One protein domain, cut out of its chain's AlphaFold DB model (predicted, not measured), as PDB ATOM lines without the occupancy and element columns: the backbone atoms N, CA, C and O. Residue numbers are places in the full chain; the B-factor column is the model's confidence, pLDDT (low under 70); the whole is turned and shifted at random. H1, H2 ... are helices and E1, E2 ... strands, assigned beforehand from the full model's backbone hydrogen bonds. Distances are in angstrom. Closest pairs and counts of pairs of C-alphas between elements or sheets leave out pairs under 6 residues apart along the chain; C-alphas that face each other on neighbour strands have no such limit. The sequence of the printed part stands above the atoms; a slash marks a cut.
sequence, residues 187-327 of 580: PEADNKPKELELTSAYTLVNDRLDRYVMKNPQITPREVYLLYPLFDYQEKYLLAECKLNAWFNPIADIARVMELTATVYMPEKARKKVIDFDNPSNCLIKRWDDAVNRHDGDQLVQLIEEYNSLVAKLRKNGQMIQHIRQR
ATOM      1  N   PRO A 187     292.919 301.213 212.260       80.44
ATOM      2  CA  PRO A 187     292.046 301.615 213.364       80.44
ATOM      3  C   PRO A 187     290.945 302.606 212.963       80.44
ATOM      4  O   PRO A 187     290.051 302.863 213.769       80.44
ATOM      5  N   GLU A 188     291.053 303.219 211.781       75.00
ATOM      6  CA  GLU A 188     290.227 304.344 211.336       75.00
ATOM      7  C   GLU A 188     289.217 303.977 210.236       75.00
ATOM      8  O   GLU A 188     288.477 304.854 209.802       75.00
ATOM      9  N   ALA A 189     289.158 302.714 209.798       68.44
ATOM     10  CA  ALA A 189     288.294 302.277 208.703       68.44
ATOM     11  C   ALA A 189     286.818 302.702 208.888       68.44
ATOM     12  O   ALA A 189     286.132 302.239 209.801       68.44
ATOM     13  N   ASP A 190     286.303 303.520 207.959       54.53
ATOM     14  CA  ASP A 190     284.912 304.019 207.944       54.53
ATOM     15  C   ASP A 190     283.846 302.912 207.781       54.53
ATOM     16  O   ASP A 190     282.646 303.157 207.946       54.53
ATOM     17  N   ASN A 191     284.277 301.679 207.493       53.44
ATOM     18  CA  ASN A 191     283.457 300.473 207.404       53.44
ATOM     19  C   ASN A 191     282.807 300.133 208.755       53.44
ATOM     20  O   ASN A 191     283.286 299.273 209.491       53.44
ATOM     21  N   LYS A 192     281.673 300.770 209.069       55.53
ATOM     22  CA  LYS A 192     280.803 300.434 210.208       55.53
ATOM     23  C   LYS A 192     280.371 298.959 210.108       55.53
ATOM     24  O   LYS A 192     279.490 298.656 209.305       55.53
ATOM     25  N   PRO A 193     280.856 298.027 210.955       57.56
ATOM     26  CA  PRO A 193     280.575 296.603 210.740       57.56
ATOM     27  C   PRO A 193     279.133 296.178 211.065       57.56
ATOM     28  O   PRO A 193     278.812 294.996 211.008       57.56
ATOM     29  N   LYS A 194     278.260 297.129 211.428       52.75
ATOM     30  CA  LYS A 194     276.835 296.909 211.723       52.75
ATOM     31  C   LYS A 194     275.997 296.576 210.487       52.75
ATOM     32  O   LYS A 194     274.898 296.062 210.642       52.75
ATOM     33  N   GLU A 195     276.517 296.871 209.299       61.06
ATOM     34  CA  GLU A 195     275.864 296.627 208.004       61.06
ATOM     35  C   GLU A 195     276.510 295.451 207.241       61.06
ATOM     36  O   GLU A 195     276.115 295.140 206.122       61.06
ATOM     37  N   LEU A 196     277.495 294.763 207.839       69.50
ATOM     38  CA  LEU A 196     278.136 293.596 207.232       69.50
ATOM     39  C   LEU A 196     277.339 292.318 207.536       69.50
ATOM     40  O   LEU A 196     277.233 291.890 208.686       69.50
ATOM     41  N   GLU A 197     276.841 291.656 206.494       78.19
ATOM     42  CA  GLU A 197     276.242 290.320 206.595       78.19
ATOM     43  C   GLU A 197     277.342 289.252 206.754       78.19
ATOM     44  O   GLU A 197     277.857 288.712 205.770       78.19
ATOM     45  N   LEU A 198     277.747 288.977 207.998       83.00
ATOM     46  CA  LEU A 198     278.699 287.909 208.340       83.00
ATOM     47  C   LEU A 198     278.019 286.591 208.701       83.00
ATOM     48  O   LEU A 198     276.948 286.559 209.314       83.00
ATOM     49  N   THR A 199     278.733 285.495 208.458       87.12
ATOM     50  CA  THR A 199     278.363 284.177 208.977       87.12
ATOM     51  C   THR A 199     278.664 284.116 210.474       87.12
ATOM     52  O   THR A 199     279.780 283.815 210.903       87.12
ATOM     53  N   SER A 200     277.669 284.431 211.303       90.06
ATOM     54  CA  SER A 200     277.853 284.423 212.756       90.06
ATOM     55  C   SER A 200     278.145 283.018 213.299       90.06
ATOM     56  O   SER A 200     277.596 282.018 212.822       90.06
ATOM     57  N   ALA A 201     278.950 282.939 214.358       91.94
ATOM     58  CA  ALA A 201     279.151 281.712 215.128       91.94
ATOM     59  C   ALA A 201     277.831 281.058 215.586       91.94
ATOM     60  O   ALA A 201     277.719 279.834 215.595       91.94
ATOM     61  N   TYR A 202     276.811 281.855 215.927       93.69
ATOM     62  CA  TYR A 202     275.461 281.368 216.220       93.69
ATOM     63  C   TYR A 202     274.861 280.587 215.044       93.69
ATOM     64  O   TYR A 202     274.364 279.484 215.254       93.69
ATOM     65  N   THR A 203     274.958 281.108 213.817       92.19
ATOM     66  CA  THR A 203     274.448 280.458 212.596       92.19
ATOM     67  C   THR A 203     275.075 279.072 212.402       92.19
ATOM     68  O   THR A 203     274.360 278.091 212.204       92.19
ATOM     69  N   LEU A 204     276.400 278.948 212.576       90.12
ATOM     70  CA  LEU A 204     277.123 277.667 212.460       90.12
ATOM     71  C   LEU A 204     276.650 276.587 213.453       90.12
ATOM     72  O   LEU A 204     276.770 275.388 213.178       90.12
ATOM     73  N   VAL A 205     276.141 276.997 214.618       90.94
ATOM     74  CA  VAL A 205     275.595 276.095 215.645       90.94
ATOM     75  C   VAL A 205     274.114 275.807 215.375       90.94
ATOM     76  O   VAL A 205     273.702 274.645 215.371       90.94
ATOM     77  N   ASN A 206     273.328 276.848 215.099       91.06
ATOM     78  CA  ASN A 206     271.886 276.795 214.853       91.06
ATOM     79  C   ASN A 206     271.519 275.931 213.635       91.06
ATOM     80  O   ASN A 206     270.616 275.100 213.701       91.06
ATOM     81  N   ASP A 207     272.275 276.032 212.547       89.81
ATOM     82  CA  ASP A 207     271.994 275.277 211.320       89.81
ATOM     83  C   ASP A 207     272.348 273.781 211.453       89.81
ATOM     84  O   ASP A 207     272.165 273.000 210.513       89.81
ATOM     85  N   ARG A 208     272.905 273.371 212.604       86.94
ATOM     86  CA  ARG A 208     273.390 272.017 212.923       86.94
ATOM     87  C   ARG A 208     273.145 271.633 214.395       86.94
ATOM     88  O   ARG A 208     273.977 270.950 214.996       86.94
ATOM     89  N   LEU A 209     272.012 272.031 214.994       89.44
ATOM     90  CA  LEU A 209     271.663 271.692 216.394       89.44
ATOM     91  C   LEU A 209     271.707 270.178 216.696       89.44
ATOM     92  O   LEU A 209     271.928 269.773 217.840       89.44
ATOM     93  N   ASP A 210     271.584 269.322 215.673       87.88
ATOM     94  CA  ASP A 210     271.789 267.870 215.759       87.88
ATOM     95  C   ASP A 210     273.166 267.476 216.333       87.88
ATOM     96  O   ASP A 210     273.311 266.392 216.908       87.88
ATOM     97  N   ARG A 211     274.160 268.370 216.261       85.38
ATOM     98  CA  ARG A 211     275.561 268.151 216.662       85.38
ATOM     99  C   ARG A 211     275.943 268.716 218.026       85.38
ATOM    100  O   ARG A 211     277.065 268.491 218.473       85.38
ATOM    101  N   TYR A 212     275.021 269.377 218.718       88.62
ATOM    102  CA  TYR A 212     275.287 270.005 220.017       88.62
ATOM    103  C   TYR A 212     274.415 269.390 221.119       88.62
ATOM    104  O   TYR A 212     273.386 268.754 220.846       88.62
ATOM    105  N   VAL A 213     274.858 269.471 222.372       84.62
ATOM    106  CA  VAL A 213     274.210 268.817 223.520       84.62
ATOM    107  C   VAL A 213     273.144 269.741 224.114       84.62
ATOM    108  O   VAL A 213     273.303 270.332 225.174       84.62
ATOM    109  N   MET A 214     272.003 269.832 223.431       85.12
ATOM    110  CA  MET A 214     270.918 270.768 223.774       85.12
ATOM    111  C   MET A 214     270.149 270.456 225.078       85.12
ATOM    112  O   MET A 214     269.095 271.037 225.322       85.12
ATOM    113  N   LYS A 215     270.617 269.497 225.888       79.06
ATOM    114  CA  LYS A 215     269.958 269.016 227.118       79.06
ATOM    115  C   LYS A 215     270.934 268.747 228.277       79.06
ATOM    116  O   LYS A 215     270.587 267.999 229.188       79.06
ATOM    117  N   ASN A 216     272.145 269.309 228.248       75.88
ATOM    118  CA  ASN A 216     273.021 269.292 229.422       75.88
ATOM    119  C   ASN A 216     272.521 270.358 230.425       75.88
ATOM    120  O   ASN A 216     272.450 271.524 230.045       75.88
ATOM    121  N   PRO A 217     272.162 270.012 231.678       71.38
ATOM    122  CA  PRO A 217     271.763 271.015 232.665       71.38
ATOM    123  C   PRO A 217     272.930 271.913 233.113       71.38
ATOM    124  O   PRO A 217     272.699 273.076 233.427       71.38
ATOM    125  N   GLN A 218     274.170 271.406 233.108       72.69
ATOM    126  CA  GLN A 218     275.371 272.127 233.562       72.69
ATOM    127  C   GLN A 218     275.818 273.189 232.542       72.69
ATOM    128  O   GLN A 218     276.117 274.323 232.909       72.69
ATOM    129  N   ILE A 219     275.762 272.851 231.247       75.81
ATOM    130  CA  ILE A 219     275.890 273.800 230.129       75.81
ATOM    131  C   ILE A 219     274.545 273.861 229.396       75.81
ATOM    132  O   ILE A 219     274.382 273.335 228.292       75.81
ATOM    133  N   THR A 220     273.561 274.497 230.034       81.88
ATOM    134  CA  THR A 220     272.287 274.815 229.373       81.88
ATOM    135  C   THR A 220     272.565 275.774 228.206       81.88
ATOM    136  O   THR A 220     273.168 276.820 228.454       81.88
ATOM    137  N   PRO A 221     272.143 275.476 226.959       87.00
ATOM    138  CA  PRO A 221     272.423 276.332 225.808       87.00
ATOM    139  C   PRO A 221     271.881 277.753 225.982       87.00
ATOM    140  O   PRO A 221     270.702 277.933 226.287       87.00
ATOM    141  N   ARG A 222     272.732 278.762 225.767       91.38
ATOM    142  CA  ARG A 222     272.377 280.186 225.921       91.38
ATOM    143  C   ARG A 222     272.883 281.015 224.751       91.38
ATOM    144  O   ARG A 222     273.969 280.770 224.232       91.38
ATOM    145  N   GLU A 223     272.109 282.018 224.358       95.69
ATOM    146  CA  GLU A 223     272.579 283.034 223.420       95.69
ATOM    147  C   GLU A 223     273.491 284.020 224.155       95.69
ATOM    148  O   GLU A 223     273.118 284.539 225.206       95.69
ATOM    149  N   VAL A 224     274.681 284.273 223.615       96.44
ATOM    150  CA  VAL A 224     275.656 285.217 224.179       96.44
ATOM    151  C   VAL A 224     276.260 286.077 223.068       96.44
ATOM    152  O   VAL A 224     276.273 285.683 221.901       96.44
ATOM    153  N   TYR A 225     276.769 287.253 223.431       96.56
ATOM    154  CA  TYR A 225     277.377 288.207 222.502       96.56
ATOM    155  C   TYR A 225     278.808 288.510 222.943       96.56
ATOM    156  O   TYR A 225     279.047 288.725 224.132       96.56
ATOM    157  N   LEU A 226     279.758 288.533 222.005       97.19
ATOM    158  CA  LEU A 226     281.174 288.785 222.291       97.19
ATOM    159  C   LEU A 226     281.665 290.046 221.573       97.19
ATOM    160  O   LEU A 226     281.524 290.158 220.353       97.19
ATOM    161  N   LEU A 227     282.250 290.983 222.323       95.62
ATOM    162  CA  LEU A 227     282.776 292.237 221.781       95.62
ATOM    163  C   LEU A 227     284.145 292.066 221.111       95.62
ATOM    164  O   LEU A 227     285.081 291.494 221.677       95.62
ATOM    165  N   TYR A 228     284.265 292.664 219.929       93.44
ATOM    166  CA  TYR A 228     285.510 292.780 219.171       93.44
ATOM    167  C   TYR A 228     286.276 294.080 219.527       93.44
ATOM    168  O   TYR A 228     285.698 294.997 220.122       93.44
ATOM    169  N   PRO A 229     287.592 294.171 219.235       91.50
ATOM    170  CA  PRO A 229     288.493 295.144 219.874       91.50
ATOM    171  C   PRO A 229     288.302 296.619 219.513       91.50
ATOM    172  O   PRO A 229     288.662 297.478 220.315       91.50
ATOM    173  N   LEU A 230     287.812 296.939 218.315       85.38
ATOM    174  CA  LEU A 230     287.850 298.308 217.780       85.38
ATOM    175  C   LEU A 230     286.443 298.866 217.572       85.38
ATOM    176  O   LEU A 230     285.993 299.756 218.302       85.38
ATOM    177  N   PHE A 231     285.743 298.309 216.591       80.56
ATOM    178  CA  PHE A 231     284.451 298.793 216.125       80.56
ATOM    179  C   PHE A 231     283.299 298.347 217.021       80.56
ATOM    180  O   PHE A 231     283.432 297.464 217.869       80.56
ATOM    181  N   ASP A 232     282.134 298.957 216.815       80.06
ATOM    182  CA  ASP A 232     280.921 298.632 217.562       80.06
ATOM    183  C   ASP A 232     280.194 297.414 216.975       80.06
ATOM    184  O   ASP A 232     279.057 297.492 216.514       80.06
ATOM    185  N   TYR A 233     280.920 296.295 216.973       88.06
ATOM    186  CA  TYR A 233     280.492 294.977 216.528       88.06
ATOM    187  C   TYR A 233     280.483 293.993 217.701       88.06
ATOM    188  O   TYR A 233     281.381 293.997 218.551       88.06
ATOM    189  N   GLN A 234     279.476 293.124 217.706       91.25
ATOM    190  CA  GLN A 234     279.376 291.985 218.606       91.25
ATOM    191  C   GLN A 234     278.954 290.758 217.800       91.25
ATOM    192  O   GLN A 234     277.950 290.802 217.088       91.25
ATOM    193  N   GLU A 235     279.703 289.664 217.900       93.81
ATOM    194  CA  GLU A 235     279.299 288.411 217.260       93.81
ATOM    195  C   GLU A 235     278.361 287.651 218.198       93.81
ATOM    196  O   GLU A 235     278.650 287.495 219.389       93.81
ATOM    197  N   LYS A 236     277.224 287.194 217.664       95.56
ATOM    198  CA  LYS A 236     276.292 286.320 218.377       95.56
ATOM    199  C   LYS A 236     276.833 284.891 218.364       95.56
ATOM    200  O   LYS A 236     277.199 284.375 217.307       95.56
ATOM    201  N   TYR A 237     276.801 284.238 219.518       95.94
ATOM    202  CA  TYR A 237     277.109 282.822 219.707       95.94
ATOM    203  C   TYR A 237     275.914 282.110 220.341       95.94
ATOM    204  O   TYR A 237     275.166 282.695 221.126       95.94
ATOM    205  N   LEU A 238     275.770 280.820 220.044       94.38
ATOM    206  CA  LEU A 238     275.001 279.897 220.873       94.38
ATOM    207  C   LEU A 238     276.009 279.104 221.706       94.38
ATOM    208  O   LEU A 238     276.717 278.250 221.176       94.38
ATOM    209  N   LEU A 239     276.116 279.430 222.994       91.94
ATOM    210  CA  LEU A 239     277.015 278.770 223.936       91.94
ATOM    211  C   LEU A 239     276.458 277.375 224.246       91.94
ATOM    212  O   LEU A 239     275.633 277.213 225.143       91.94
ATOM    213  N   ALA A 240     276.865 276.383 223.456       87.81
ATOM    214  CA  ALA A 240     276.397 275.007 223.549       87.81
ATOM    215  C   ALA A 240     277.562 274.011 223.502       87.81
ATOM    216  O   ALA A 240     278.543 274.190 222.778       87.81
ATOM    217  N   GLU A 241     277.427 272.931 224.265       85.19
ATOM    218  CA  GLU A 241     278.411 271.857 224.338       85.19
ATOM    219  C   GLU A 241     278.439 271.016 223.045       85.19
ATOM    220  O   GLU A 241     277.403 270.702 222.452       85.19
ATOM    221  N   CYS A 242     279.637 270.636 222.599       83.81
ATOM    222  CA  CYS A 242     279.856 269.938 221.332       83.81
ATOM    223  C   CYS A 242     279.786 268.412 221.472       83.81
ATOM    224  O   CYS A 242     280.484 267.825 222.301       83.81
ATOM    225  N   LYS A 243     279.044 267.740 220.583       82.44
ATOM    226  CA  LYS A 243     279.219 266.296 220.350       82.44
ATOM    227  C   LYS A 243     280.480 266.063 219.508       82.44
ATOM    228  O   LYS A 243     280.905 266.947 218.771       82.44
ATOM    229  N   LEU A 244     281.016 264.839 219.532       69.25
ATOM    230  CA  LEU A 244     282.160 264.390 218.713       69.25
ATOM    231  C   LEU A 244     282.101 264.821 217.232       69.25
ATOM    232  O   LEU A 244     283.132 265.060 216.615       69.25
ATOM    233  N   ASN A 245     280.905 264.850 216.639       66.94
ATOM    234  CA  ASN A 245     280.697 265.140 215.221       66.94
ATOM    235  C   ASN A 245     280.420 266.623 214.912       66.94
ATOM    236  O   ASN A 245     280.154 266.950 213.747       66.94
ATOM    237  N   ALA A 246     280.456 267.510 215.912       69.56
ATOM    238  CA  ALA A 246     280.531 268.948 215.685       69.56
ATOM    239  C   ALA A 246     281.839 269.289 214.951       69.56
ATOM    240  O   ALA A 246     282.861 268.632 215.137       69.56
ATOM    241  N   TRP A 247     281.792 270.293 214.077       73.50
ATOM    242  CA  TRP A 247     282.973 270.771 213.342       73.50
ATOM    243  C   TRP A 247     283.429 272.158 213.798       73.50
ATOM    244  O   TRP A 247     284.561 272.547 213.549       73.50
ATOM    245  N   PHE A 248     282.552 272.881 214.489       85.75
ATOM    246  CA  PHE A 248     282.797 274.185 215.079       85.75
ATOM    247  C   PHE A 248     282.520 274.077 216.581       85.75
ATOM    248  O   PHE A 248     281.541 273.436 216.964       85.75
ATOM    249  N   ASN A 249     283.364 274.679 217.424       88.44
ATOM    250  CA  ASN A 249     283.106 274.776 218.859       88.44
ATOM    251  C   ASN A 249     282.985 276.252 219.280       88.44
ATOM    252  O   ASN A 249     284.012 276.934 219.342       88.44
ATOM    253  N   PRO A 250     281.779 276.742 219.634       92.00
ATOM    254  CA  PRO A 250     281.592 278.125 220.068       92.00
ATOM    255  C   PRO A 250     282.376 278.446 221.351       92.00
ATOM    256  O   PRO A 250     282.887 279.550 221.487       92.00
ATOM    257  N   ILE A 251     282.539 277.482 222.264       92.12
ATOM    258  CA  ILE A 251     283.282 277.657 223.524       92.12
ATOM    259  C   ILE A 251     284.786 277.868 223.251       92.12
ATOM    260  O   ILE A 251     285.450 278.636 223.946       92.12
ATOM    261  N   ALA A 252     285.326 277.214 222.218       90.12
ATOM    262  CA  ALA A 252     286.723 277.366 221.813       90.12
ATOM    263  C   ALA A 252     286.956 278.661 221.019       90.12
ATOM    264  O   ALA A 252     287.933 279.366 221.257       90.12
ATOM    265  N   ASP A 253     286.051 278.985 220.092       93.06
ATOM    266  CA  ASP A 253     286.122 280.185 219.250       93.06
ATOM    267  C   ASP A 253     286.042 281.467 220.105       93.06
ATOM    268  O   ASP A 253     286.873 282.361 219.941       93.06
ATOM    269  N   ILE A 254     285.166 281.499 221.124       96.06
ATOM    270  CA  ILE A 254     285.106 282.584 222.124       96.06
ATOM    271  C   ILE A 254     286.455 282.757 222.847       96.06
ATOM    272  O   ILE A 254     286.969 283.874 222.917       96.06
ATOM    273  N   ALA A 255     287.064 281.672 223.345       95.06
ATOM    274  CA  ALA A 255     288.360 281.735 224.030       95.06
ATOM    275  C   ALA A 255     289.463 282.319 223.133       95.06
ATOM    276  O   ALA A 255     290.186 283.227 223.545       95.06
ATOM    277  N   ARG A 256     289.539 281.852 221.881       94.25
ATOM    278  CA  ARG A 256     290.509 282.320 220.878       94.25
ATOM    279  C   ARG A 256     290.322 283.802 220.560       94.25
ATOM    280  O   ARG A 256     291.305 284.539 220.530       94.25
ATOM    281  N   VAL A 257     289.085 284.276 220.395       96.25
ATOM    282  CA  VAL A 257     288.808 285.708 220.175       96.25
ATOM    283  C   VAL A 257     289.239 286.553 221.379       96.25
ATOM    284  O   VAL A 257     289.826 287.621 221.180       96.25
ATOM    285  N   MET A 258     289.028 286.081 222.612       97.75
ATOM    286  CA  MET A 258     289.473 286.782 223.826       97.75
ATOM    287  C   MET A 258     291.008 286.821 223.958       97.75
ATOM    288  O   MET A 258     291.569 287.895 224.194       97.75
ATOM    289  N   GLU A 259     291.696 285.690 223.761       95.50
ATOM    290  CA  GLU A 259     293.168 285.596 223.773       95.50
ATOM    291  C   GLU A 259     293.805 286.495 222.710       95.50
ATOM    292  O   GLU A 259     294.708 287.285 223.010       95.50
ATOM    293  N   LEU A 260     293.312 286.417 221.471       96.25
ATOM    294  CA  LEU A 260     293.787 287.216 220.345       96.25
ATOM    295  C   LEU A 260     293.578 288.712 220.597       96.25
ATOM    296  O   LEU A 260     294.512 289.504 220.444       96.25
ATOM    297  N   THR A 261     292.379 289.091 221.050       97.12
ATOM    298  CA  THR A 261     292.042 290.485 221.367       97.12
ATOM    299  C   THR A 261     292.969 291.051 222.440       97.12
ATOM    300  O   THR A 261     293.511 292.149 222.279       97.12
ATOM    301  N   ALA A 262     293.224 290.288 223.504       96.81
ATOM    302  CA  ALA A 262     294.157 290.684 224.551       96.81
ATOM    303  C   ALA A 262     295.610 290.780 224.054       96.81
ATOM    304  O   ALA A 262     296.309 291.739 224.378       96.81
ATOM    305  N   THR A 263     296.060 289.828 223.237       94.88
ATOM    306  CA  THR A 263     297.449 289.755 222.749       94.88
ATOM    307  C   THR A 263     297.790 290.851 221.732       94.88
ATOM    308  O   THR A 263     298.928 291.337 221.685       94.88
ATOM    309  N   VAL A 264     296.823 291.257 220.906       95.69
ATOM    310  CA  VAL A 264     297.036 292.238 219.833       95.69
ATOM    311  C   VAL A 264     296.659 293.659 220.253       95.69
ATOM    312  O   VAL A 264     297.447 294.577 220.021       95.69
ATOM    313  N   TYR A 265     295.492 293.856 220.875       96.19
ATOM    314  CA  TYR A 265     294.874 295.183 221.009       96.19
ATOM    315  C   TYR A 265     294.943 295.767 222.428       96.19
ATOM    316  O   TYR A 265     294.742 296.969 222.590       96.19
ATOM    317  N   MET A 266     295.230 294.972 223.467       96.56
ATOM    318  CA  MET A 266     295.259 295.476 224.846       96.56
ATOM    319  C   MET A 266     296.664 295.908 225.312       96.56
ATOM    320  O   MET A 266     297.601 295.111 225.262       96.56
ATOM    321  N   PRO A 267     296.811 297.110 225.912       95.56
ATOM    322  CA  PRO A 267     297.987 297.453 226.715       95.56
ATOM    323  C   PRO A 267     298.235 296.425 227.826       95.56
ATOM    324  O   PRO A 267     297.283 295.886 228.388       95.56
ATOM    325  N   GLU A 268     299.494 296.208 228.220       94.25
ATOM    326  CA  GLU A 268     299.890 295.123 229.136       94.25
ATOM    327  C   GLU A 268     299.043 295.013 230.419       94.25
ATOM    328  O   GLU A 268     298.576 293.926 230.759       94.25
ATOM    329  N   LYS A 269     298.785 296.133 231.107       95.00
ATOM    330  CA  LYS A 269     297.984 296.166 232.348       95.00
ATOM    331  C   LYS A 269     296.523 295.717 232.154       95.00
ATOM    332  O   LYS A 269     295.851 295.372 233.126       95.00
ATOM    333  N   ALA A 270     296.022 295.744 230.920       96.81
ATOM    334  CA  ALA A 270     294.738 295.170 230.534       96.81
ATOM    335  C   ALA A 270     294.903 293.736 230.004       96.81
ATOM    336  O   ALA A 270     294.165 292.863 230.456       96.81
ATOM    337  N   ARG A 271     295.913 293.472 229.155       96.38
ATOM    338  CA  ARG A 271     296.269 292.128 228.657       96.38
ATOM    339  C   ARG A 271     296.326 291.113 229.796       96.38
ATOM    340  O   ARG A 271     295.589 290.136 229.747       96.38
ATOM    341  N   LYS A 272     297.101 291.398 230.851       96.06
ATOM    342  CA  LYS A 272     297.310 290.521 232.023       96.06
ATOM    343  C   LYS A 272     296.043 290.176 232.818       96.06
ATOM    344  O   LYS A 272     296.055 289.252 233.618       96.06
ATOM    345  N   LYS A 273     294.917 290.862 232.590       96.69
ATOM    346  CA  LYS A 273     293.619 290.433 233.142       96.69
ATOM    347  C   LYS A 273     293.021 289.264 232.367       96.69
ATOM    348  O   LYS A 273     292.393 288.397 232.965       96.69
ATOM    349  N   VAL A 274     293.210 289.254 231.049       96.88
ATOM    350  CA  VAL A 274     292.680 288.228 230.149       96.88
ATOM    351  C   VAL A 274     293.672 287.079 230.007       96.88
ATOM    352  O   VAL A 274     293.325 285.942 230.309       96.88
ATOM    353  N   ILE A 275     294.914 287.399 229.634       94.56
ATOM    354  CA  ILE A 275     296.029 286.474 229.425       94.56
ATOM    355  C   ILE A 275     297.294 287.004 230.113       94.56
ATOM    356  O   ILE A 275     297.840 288.053 229.751       94.56
ATOM    357  N   ASP A 276     297.760 286.276 231.126       93.44
ATOM    358  CA  ASP A 276     299.024 286.549 231.811       93.44
ATOM    359  C   ASP A 276     299.969 285.358 231.641       93.44
ATOM    360  O   ASP A 276     299.710 284.270 232.149       93.44
ATOM    361  N   PHE A 277     301.054 285.565 230.894       88.38
ATOM    362  CA  PHE A 277     302.088 284.554 230.678       88.38
ATOM    363  C   PHE A 277     302.999 284.385 231.903       88.38
ATOM    364  O   PHE A 277     303.562 283.310 232.086       88.38
ATOM    365  N   ASP A 278     303.105 285.411 232.757       88.56
ATOM    366  CA  ASP A 278     304.001 285.415 233.917       88.56
ATOM    367  C   ASP A 278     303.329 284.757 235.136       88.56
ATOM    368  O   ASP A 278     303.989 284.135 235.967       88.56
ATOM    369  N   ASN A 279     302.000 284.879 235.244       87.69
ATOM    370  CA  ASN A 279     301.189 284.188 236.250       87.69
ATOM    371  C   ASN A 279     299.819 283.756 235.682       87.69
ATOM    372  O   ASN A 279     298.804 284.412 235.948       87.69
ATOM    373  N   PRO A 280     299.752 282.630 234.943       85.94
ATOM    374  CA  PRO A 280     298.517 282.171 234.304       85.94
ATOM    375  C   PRO A 280     297.357 281.932 235.280       85.94
ATOM    376  O   PRO A 280     296.200 282.096 234.903       85.94
ATOM    377  N   SER A 281     297.660 281.579 236.533       83.19
ATOM    378  CA  SER A 281     296.739 281.039 237.547       83.19
ATOM    379  C   SER A 281     295.423 281.804 237.735       83.19
ATOM    380  O   SER A 281     294.405 281.189 238.027       83.19
ATOM    381  N   ASN A 282     295.438 283.135 237.582       81.12
ATOM    382  CA  ASN A 282     294.301 284.011 237.900       81.12
ATOM    383  C   ASN A 282     293.752 284.805 236.696       81.12
ATOM    384  O   ASN A 282     292.831 285.610 236.861       81.12
ATOM    385  N   CYS A 283     294.291 284.612 235.488       94.31
ATOM    386  CA  CYS A 283     293.805 285.321 234.301       94.31
ATOM    387  C   CYS A 283     292.421 284.799 233.849       94.31
ATOM    388  O   CYS A 283     292.024 283.676 234.175       94.31
ATOM    389  N   LEU A 284     291.657 285.616 233.113       96.88
ATOM    390  CA  LEU A 284     290.310 285.267 232.622       96.88
ATOM    391  C   LEU A 284     290.319 283.958 231.822       96.88
ATOM    392  O   LEU A 284     289.442 283.122 232.014       96.88
ATOM    393  N   ILE A 285     291.341 283.746 230.993       95.62
ATOM    394  CA  ILE A 285     291.484 282.544 230.166       95.62
ATOM    395  C   ILE A 285     291.760 281.282 230.993       95.62
ATOM    396  O   ILE A 285     291.211 280.227 230.684       95.62
ATOM    397  N   LYS A 286     292.516 281.365 232.099       94.00
ATOM    398  CA  LYS A 286     292.664 280.207 232.995       94.00
ATOM    399  C   LYS A 286     291.349 279.876 233.700       94.00
ATOM    400  O   LYS A 286     290.978 278.705 233.748       94.00
ATOM    401  N   ARG A 287     290.613 280.898 234.158       95.12
ATOM    402  CA  ARG A 287     289.257 280.729 234.710       95.12
ATOM    403  C   ARG A 287     288.278 280.161 233.676       95.12
ATOM    404  O   ARG A 287     287.414 279.380 234.049       95.12
ATOM    405  N   TRP A 288     288.437 280.492 232.393       95.19
ATOM    406  CA  TRP A 288     287.671 279.898 231.293       95.19
ATOM    407  C   TRP A 288     287.991 278.412 231.109       95.19
ATOM    408  O   TRP A 288     287.079 277.593 231.108       95.19
ATOM    409  N   ASP A 289     289.269 278.034 231.037       92.00
ATOM    410  CA  ASP A 289     289.702 276.628 231.018       92.00
ATOM    411  C   ASP A 289     289.172 275.855 232.249       92.00
ATOM    412  O   ASP A 289     288.627 274.760 232.105       92.00
ATOM    413  N   ASP A 290     289.205 276.437 233.453       92.25
ATOM    414  CA  ASP A 290     288.616 275.822 234.657       92.25
ATOM    415  C   ASP A 290     287.078 275.776 234.651       92.25
ATOM    416  O   ASP A 290     286.498 274.880 235.267       92.25
ATOM    417  N   ALA A 291     286.394 276.688 233.960       92.19
ATOM    418  CA  ALA A 291     284.950 276.609 233.741       92.19
ATOM    419  C   ALA A 291     284.607 275.467 232.770       92.19
ATOM    420  O   ALA A 291     283.756 274.629 233.070       92.19
ATOM    421  N   VAL A 292     285.328 275.371 231.644       89.56
ATOM    422  CA  VAL A 292     285.152 274.318 230.628       89.56
ATOM    423  C   VAL A 292     285.417 272.930 231.211       89.56
ATOM    424  O   VAL A 292     284.581 272.042 231.059       89.56
ATOM    425  N   ASN A 293     286.529 272.729 231.927       88.44
ATOM    426  CA  ASN A 293     286.850 271.427 232.529       88.44
ATOM    427  C   ASN A 293     285.900 271.031 233.684       88.44
ATOM    428  O   ASN A 293     285.886 269.865 234.076       88.44
ATOM    429  N   ARG A 294     285.099 271.965 234.221       90.12
ATOM    430  CA  ARG A 294     284.047 271.707 235.228       90.12
ATOM    431  C   ARG A 294     282.625 271.695 234.643       90.12
ATOM    432  O   ARG A 294     281.679 271.475 235.395       90.12
ATOM    433  N   HIS A 295     282.477 271.908 233.332       87.88
ATOM    434  CA  HIS A 295     281.202 272.103 232.624       87.88
ATOM    435  C   HIS A 295     280.319 273.222 233.236       87.88
ATOM    436  O   HIS A 295     279.094 273.130 233.242       87.88
ATOM    437  N   ASP A 296     280.940 274.285 233.760       91.25
ATOM    438  CA  ASP A 296     280.296 275.379 234.507       91.25
ATOM    439  C   ASP A 296     279.736 276.461 233.559       91.25
ATOM    440  O   ASP A 296     280.381 277.473 233.270       91.25
ATOM    441  N   GLY A 297     278.533 276.225 233.020       90.94
ATOM    442  CA  GLY A 297     277.891 277.112 232.044       90.94
ATOM    443  C   GLY A 297     277.539 278.507 232.575       90.94
ATOM    444  O   GLY A 297     277.535 279.464 231.800       90.94
ATOM    445  N   ASP A 298     277.283 278.647 233.878       93.69
ATOM    446  CA  ASP A 298     277.026 279.947 234.509       93.69
ATOM    447  C   ASP A 298     278.308 280.783 234.609       93.69
ATOM    448  O   ASP A 298     278.301 281.962 234.238       93.69
ATOM    449  N   GLN A 299     279.431 280.178 235.014       94.88
ATOM    450  CA  GLN A 299     280.722 280.870 235.039       94.88
ATOM    451  C   GLN A 299     281.182 281.293 233.635       94.88
ATOM    452  O   GLN A 299     281.725 282.389 233.488       94.88
ATOM    453  N   LEU A 300     280.940 280.488 232.592       95.31
ATOM    454  CA  LEU A 300     281.265 280.877 231.209       95.31
ATOM    455  C   LEU A 300     280.542 282.173 230.789       95.31
ATOM    456  O   LEU A 300     281.166 283.054 230.200       95.31
ATOM    457  N   VAL A 301     279.260 282.341 231.135       96.25
ATOM    458  CA  VAL A 301     278.524 283.588 230.840       96.25
ATOM    459  C   VAL A 301     279.111 284.776 231.615       96.25
ATOM    460  O   VAL A 301     279.395 285.810 231.014       96.25
ATOM    461  N   GLN A 302     279.393 284.611 232.911       97.06
ATOM    462  CA  GLN A 302     279.994 285.667 233.745       97.06
ATOM    463  C   GLN A 302     281.369 286.125 233.222       97.06
ATOM    464  O   GLN A 302     281.690 287.313 233.259       97.06
ATOM    465  N   LEU A 303     282.184 285.203 232.696       97.88
ATOM    466  CA  LEU A 303     283.490 285.524 232.107       97.88
ATOM    467  C   LEU A 303     283.361 286.313 230.789       97.88
ATOM    468  O   LEU A 303     284.175 287.204 230.541       97.88
ATOM    469  N   ILE A 304     282.325 286.053 229.979       98.25
ATOM    470  CA  ILE A 304     282.003 286.864 228.787       98.25
ATOM    471  C   ILE A 304     281.577 288.278 229.202       98.25
ATOM    472  O   ILE A 304     282.027 289.253 228.601       98.25
ATOM    473  N   GLU A 305     280.753 288.416 230.242       98.06
ATOM    474  CA  GLU A 305     280.326 289.721 230.768       98.06
ATOM    475  C   GLU A 305     281.502 290.534 231.335       98.06
ATOM    476  O   GLU A 305     281.612 291.736 231.065       98.06
ATOM    477  N   GLU A 306     282.432 289.891 232.052       98.31
ATOM    478  CA  GLU A 306     283.669 290.516 232.539       98.31
ATOM    479  C   GLU A 306     284.564 290.982 231.376       98.31
ATOM    480  O   GLU A 306     285.016 292.135 231.359       98.31
ATOM    481  N   TYR A 307     284.781 290.119 230.378       98.56
ATOM    482  CA  TYR A 307     285.556 290.440 229.178       98.56
ATOM    483  C   TYR A 307     284.919 291.594 228.389       98.56
ATOM    484  O   TYR A 307     285.595 292.583 228.097       98.56
ATOM    485  N   ASN A 308     283.618 291.528 228.105       98.31
ATOM    486  CA  ASN A 308     282.893 292.575 227.386       98.31
ATOM    487  C   ASN A 308     282.961 293.913 228.138       98.31
ATOM    488  O   ASN A 308     283.238 294.951 227.534       98.31
ATOM    489  N   SER A 309     282.799 293.899 229.464       98.06
ATOM    490  CA  SER A 309     282.933 295.096 230.305       98.06
ATOM    491  C   SER A 309     284.338 295.710 230.229       98.06
ATOM    492  O   SER A 309     284.489 296.937 230.209       98.06
ATOM    493  N   LEU A 310     285.379 294.875 230.146       98.12
ATOM    494  CA  LEU A 310     286.760 295.313 229.947       98.12
ATOM    495  C   LEU A 310     286.979 295.896 228.540       98.12
ATOM    496  O   LEU A 310     287.524 296.997 228.429       98.12
ATOM    497  N   VAL A 311     286.525 295.218 227.481       97.44
ATOM    498  CA  VAL A 311     286.637 295.684 226.085       97.44
ATOM    499  C   VAL A 311     285.899 297.007 225.884       97.44
ATOM    500  O   VAL A 311     286.496 297.966 225.395       97.44
ATOM    501  N   ALA A 312     284.644 297.115 226.328       96.56
ATOM    502  CA  ALA A 312     283.852 298.341 226.222       96.56
ATOM    503  C   ALA A 312     284.528 299.528 226.931       96.56
ATOM    504  O   ALA A 312     284.575 300.636 226.391       96.56
ATOM    505  N   LYS A 313     285.124 299.301 228.110       97.12
ATOM    506  CA  LYS A 313     285.891 300.320 228.842       97.12
ATOM    507  C   LYS A 313     287.162 300.743 228.099       97.12
ATOM    508  O   LYS A 313     287.452 301.935 228.028       97.12
ATOM    509  N   LEU A 314     287.912 299.795 227.535       96.56
ATOM    510  CA  LEU A 314     289.144 300.078 226.789       96.56
ATOM    511  C   LEU A 314     288.870 300.794 225.456       96.56
ATOM    512  O   LEU A 314     289.604 301.726 225.122       96.56
ATOM    513  N   ARG A 315     287.793 300.419 224.750       93.12
ATOM    514  CA  ARG A 315     287.276 301.114 223.557       93.12
ATOM    515  C   ARG A 315     286.840 302.541 223.893       93.12
ATOM    516  O   ARG A 315     287.348 303.478 223.285       93.12
ATOM    517  N   LYS A 316     285.990 302.730 224.913       93.56
ATOM    518  CA  LYS A 316     285.518 304.060 225.360       93.56
ATOM    519  C   LYS A 316     286.663 304.999 225.759       93.56
ATOM    520  O   LYS A 316     286.583 306.197 225.512       93.56
ATOM    521  N   ASN A 317     287.728 304.459 226.349       94.62
ATOM    522  CA  ASN A 317     288.917 305.219 226.733       94.62
ATOM    523  C   ASN A 317     289.939 305.401 225.584       94.62
ATOM    524  O   ASN A 317     291.021 305.931 225.826       94.62
ATOM    525  N   GLY A 318     289.669 304.903 224.369       92.88
ATOM    526  CA  GLY A 318     290.588 304.954 223.220       92.88
ATOM    527  C   GLY A 318     291.860 304.098 223.349       92.88
ATOM    528  O   GLY A 318     292.718 304.128 222.466       92.88
ATOM    529  N   GLN A 319     292.000 303.317 224.424       95.31
ATOM    530  CA  GLN A 319     293.260 302.671 224.812       95.31
ATOM    531  C   GLN A 319     293.689 301.561 223.844       95.31
ATOM    532  O   GLN A 319     294.886 301.356 223.654       95.31
ATOM    533  N   MET A 320     292.733 300.872 223.213       93.88
ATOM    534  CA  MET A 320     293.014 299.851 222.193       93.88
ATOM    535  C   MET A 320     293.539 300.465 220.889       93.88
ATOM    536  O   MET A 320     294.567 300.026 220.378       93.88
ATOM    537  N   ILE A 321     292.903 301.539 220.403       93.25
ATOM    538  CA  ILE A 321     293.351 302.288 219.216       93.25
ATOM    539  C   ILE A 321     294.737 302.900 219.459       93.25
ATOM    540  O   ILE A 321     295.636 302.753 218.632       93.25
ATOM    541  N   GLN A 322     294.950 303.533 220.620       93.62
ATOM    542  CA  GLN A 322     296.256 304.085 220.991       93.62
ATOM    543  C   GLN A 322     297.344 303.003 221.038       93.62
ATOM    544  O   GLN A 322     298.461 303.250 220.585       93.62
ATOM    545  N   HIS A 323     297.021 301.808 221.545       94.50
ATOM    546  CA  HIS A 323     297.948 300.681 221.583       94.50
ATOM    547  C   HIS A 323     298.351 300.234 220.174       94.50
ATOM    548  O   HIS A 323     299.546 300.213 219.879       94.50
ATOM    549  N   ILE A 324     297.397 299.936 219.280       93.62
ATOM    550  CA  ILE A 324     297.739 299.446 217.933       93.62
ATOM    551  C   ILE A 324     298.445 300.496 217.067       93.62
ATOM    552  O   ILE A 324     299.397 300.139 216.376       93.62
ATOM    553  N   ARG A 325     298.110 301.790 217.194       91.75
ATOM    554  CA  ARG A 325     298.852 302.894 216.542       91.75
ATOM    555  C   ARG A 325     300.331 302.976 216.958       91.75
ATOM    556  O   ARG A 325     301.131 303.567 216.240       91.75
ATOM    557  N   GLN A 326     300.707 302.409 218.106       91.62
ATOM    558  CA  GLN A 326     302.090 302.374 218.603       91.62
ATOM    559  C   GLN A 326     302.825 301.061 218.276       91.62
ATOM    560  O   GLN A 326     304.032 300.955 218.520       91.62
ATOM    561  N   ARG A 327     302.139 300.048 217.725       92.12
ATOM    562  CA  ARG A 327     302.747 298.745 217.421       92.12
ATOM    563  C   ARG A 327     303.651 298.823 216.192       92.12
ATOM    564  O   ARG A 327     303.253 299.281 215.129       92.12
TER     565      ARG A 327
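AT A GLANCE: This is residues 187 to 327 of the 580 residues of the protein "Histone-lysine N-methyltransferase, H3 lysine-79 specific" of Ogataea parapolymorpha (strain ATCC 26012 / BCRC 20466 / JCM 22074 / NRRL Y-7560 / DL-1) (UniProt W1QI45). Two long helices, H2 and H5, run the same way nearly side by side, with the strand hairpin E1 and E2 along one side of them and two shorter helices, H3 and H4, placed end to end along the other. H6 turns steeply across one end of H2, and H1 packs on E2. Before H1, residues 187 to 200 make a long stretch with no named element. The 141 printed residues hold six named helices and two named strands in the order H1 E1 E2 H2 H3 H4 H5 H6, mostly helix, with one antiparallel sheet, E1 - E2. The whole is compact, with a radius of gyration of the C-alphas of 15.7 A, and flat, spanning 46 by 39 by 21 A.

IN THESE COORDINATES: Start at residue 187 and read on to C-alpha 201 at (279.151, 281.712, 215.128), where H1, residues 201 to 206, begins. E1 is residues 222 to 227, 16.4 A long, and E2 is residues 234 to 239, 14.4 A. Find C-alpha 250 at (281.592, 278.125, 220.068); from there H2 runs 21.6 A to residue 265. H3, residues 268 to 274, measures 10.0 A, and H4, residues 284 to 292, measures 12.3 A. H5, residues 297 to 316, is the longest helix at 28.8 A. H6, residues 319 to 325, measures 10.0 A and ends at C-alpha 325, (298.852, 302.894, 216.542).

HOW THE PARTS SIT: Begin with H2, the hub, which touches four helices. Its residues 258 to 263 touch H3, closest at the C-alphas of Ala 262 and Arg 271, 4.8 A; they form a helical hairpin. Its residues 255 to 259 touch H4, closest at the C-alphas of Ala 255 and Ile 285, 6.9 A, at a shallow tilt of 8 degrees, opposite ways. Its residues 264 to 265 touch H6 at a steep tilt of 67 degrees, with the C-alphas of Tyr 265 and Met 320 closest at 5.2 A. With residue 250 alone it only just touches H1, with 3 pairs of C-alphas within 8 A, the closest Ala 201 and Pro 250, 6.6 A. H4 and H5 form another helical hairpin, closest at the C-alphas of Ala 291 and Gln 299, 6.1 A. H2 and H5 are close but not clearly touching. In the hairpin E1 and E2, look for N 224 and O 237, 3.0 A, and N 237 and O 224, 2.8 A, within hydrogen-bond range. The closest C-alphas of E1 and H5 are Leu 227 and Asn 308, 5.6 A; those of H1 and E2 are Tyr 202 and Tyr 237, 4.1 A. Every O i to N i+4 pair is within hydrogen-bond range in H1, H2, H4, H5 and H6; H3 has 1 of 3, beside 3 of 4 O i to N i+3 pairs.

THE WHOLE: The two C-alphas farthest apart are Lys 215 and Gln 326, 47.1 A. The printed part has no cut. The link from H1 to E1, 15 residues, is long. Mean pLDDT of the printed part is 88.9; look for values under 70 at residues 189 to 196 and 244 to 246.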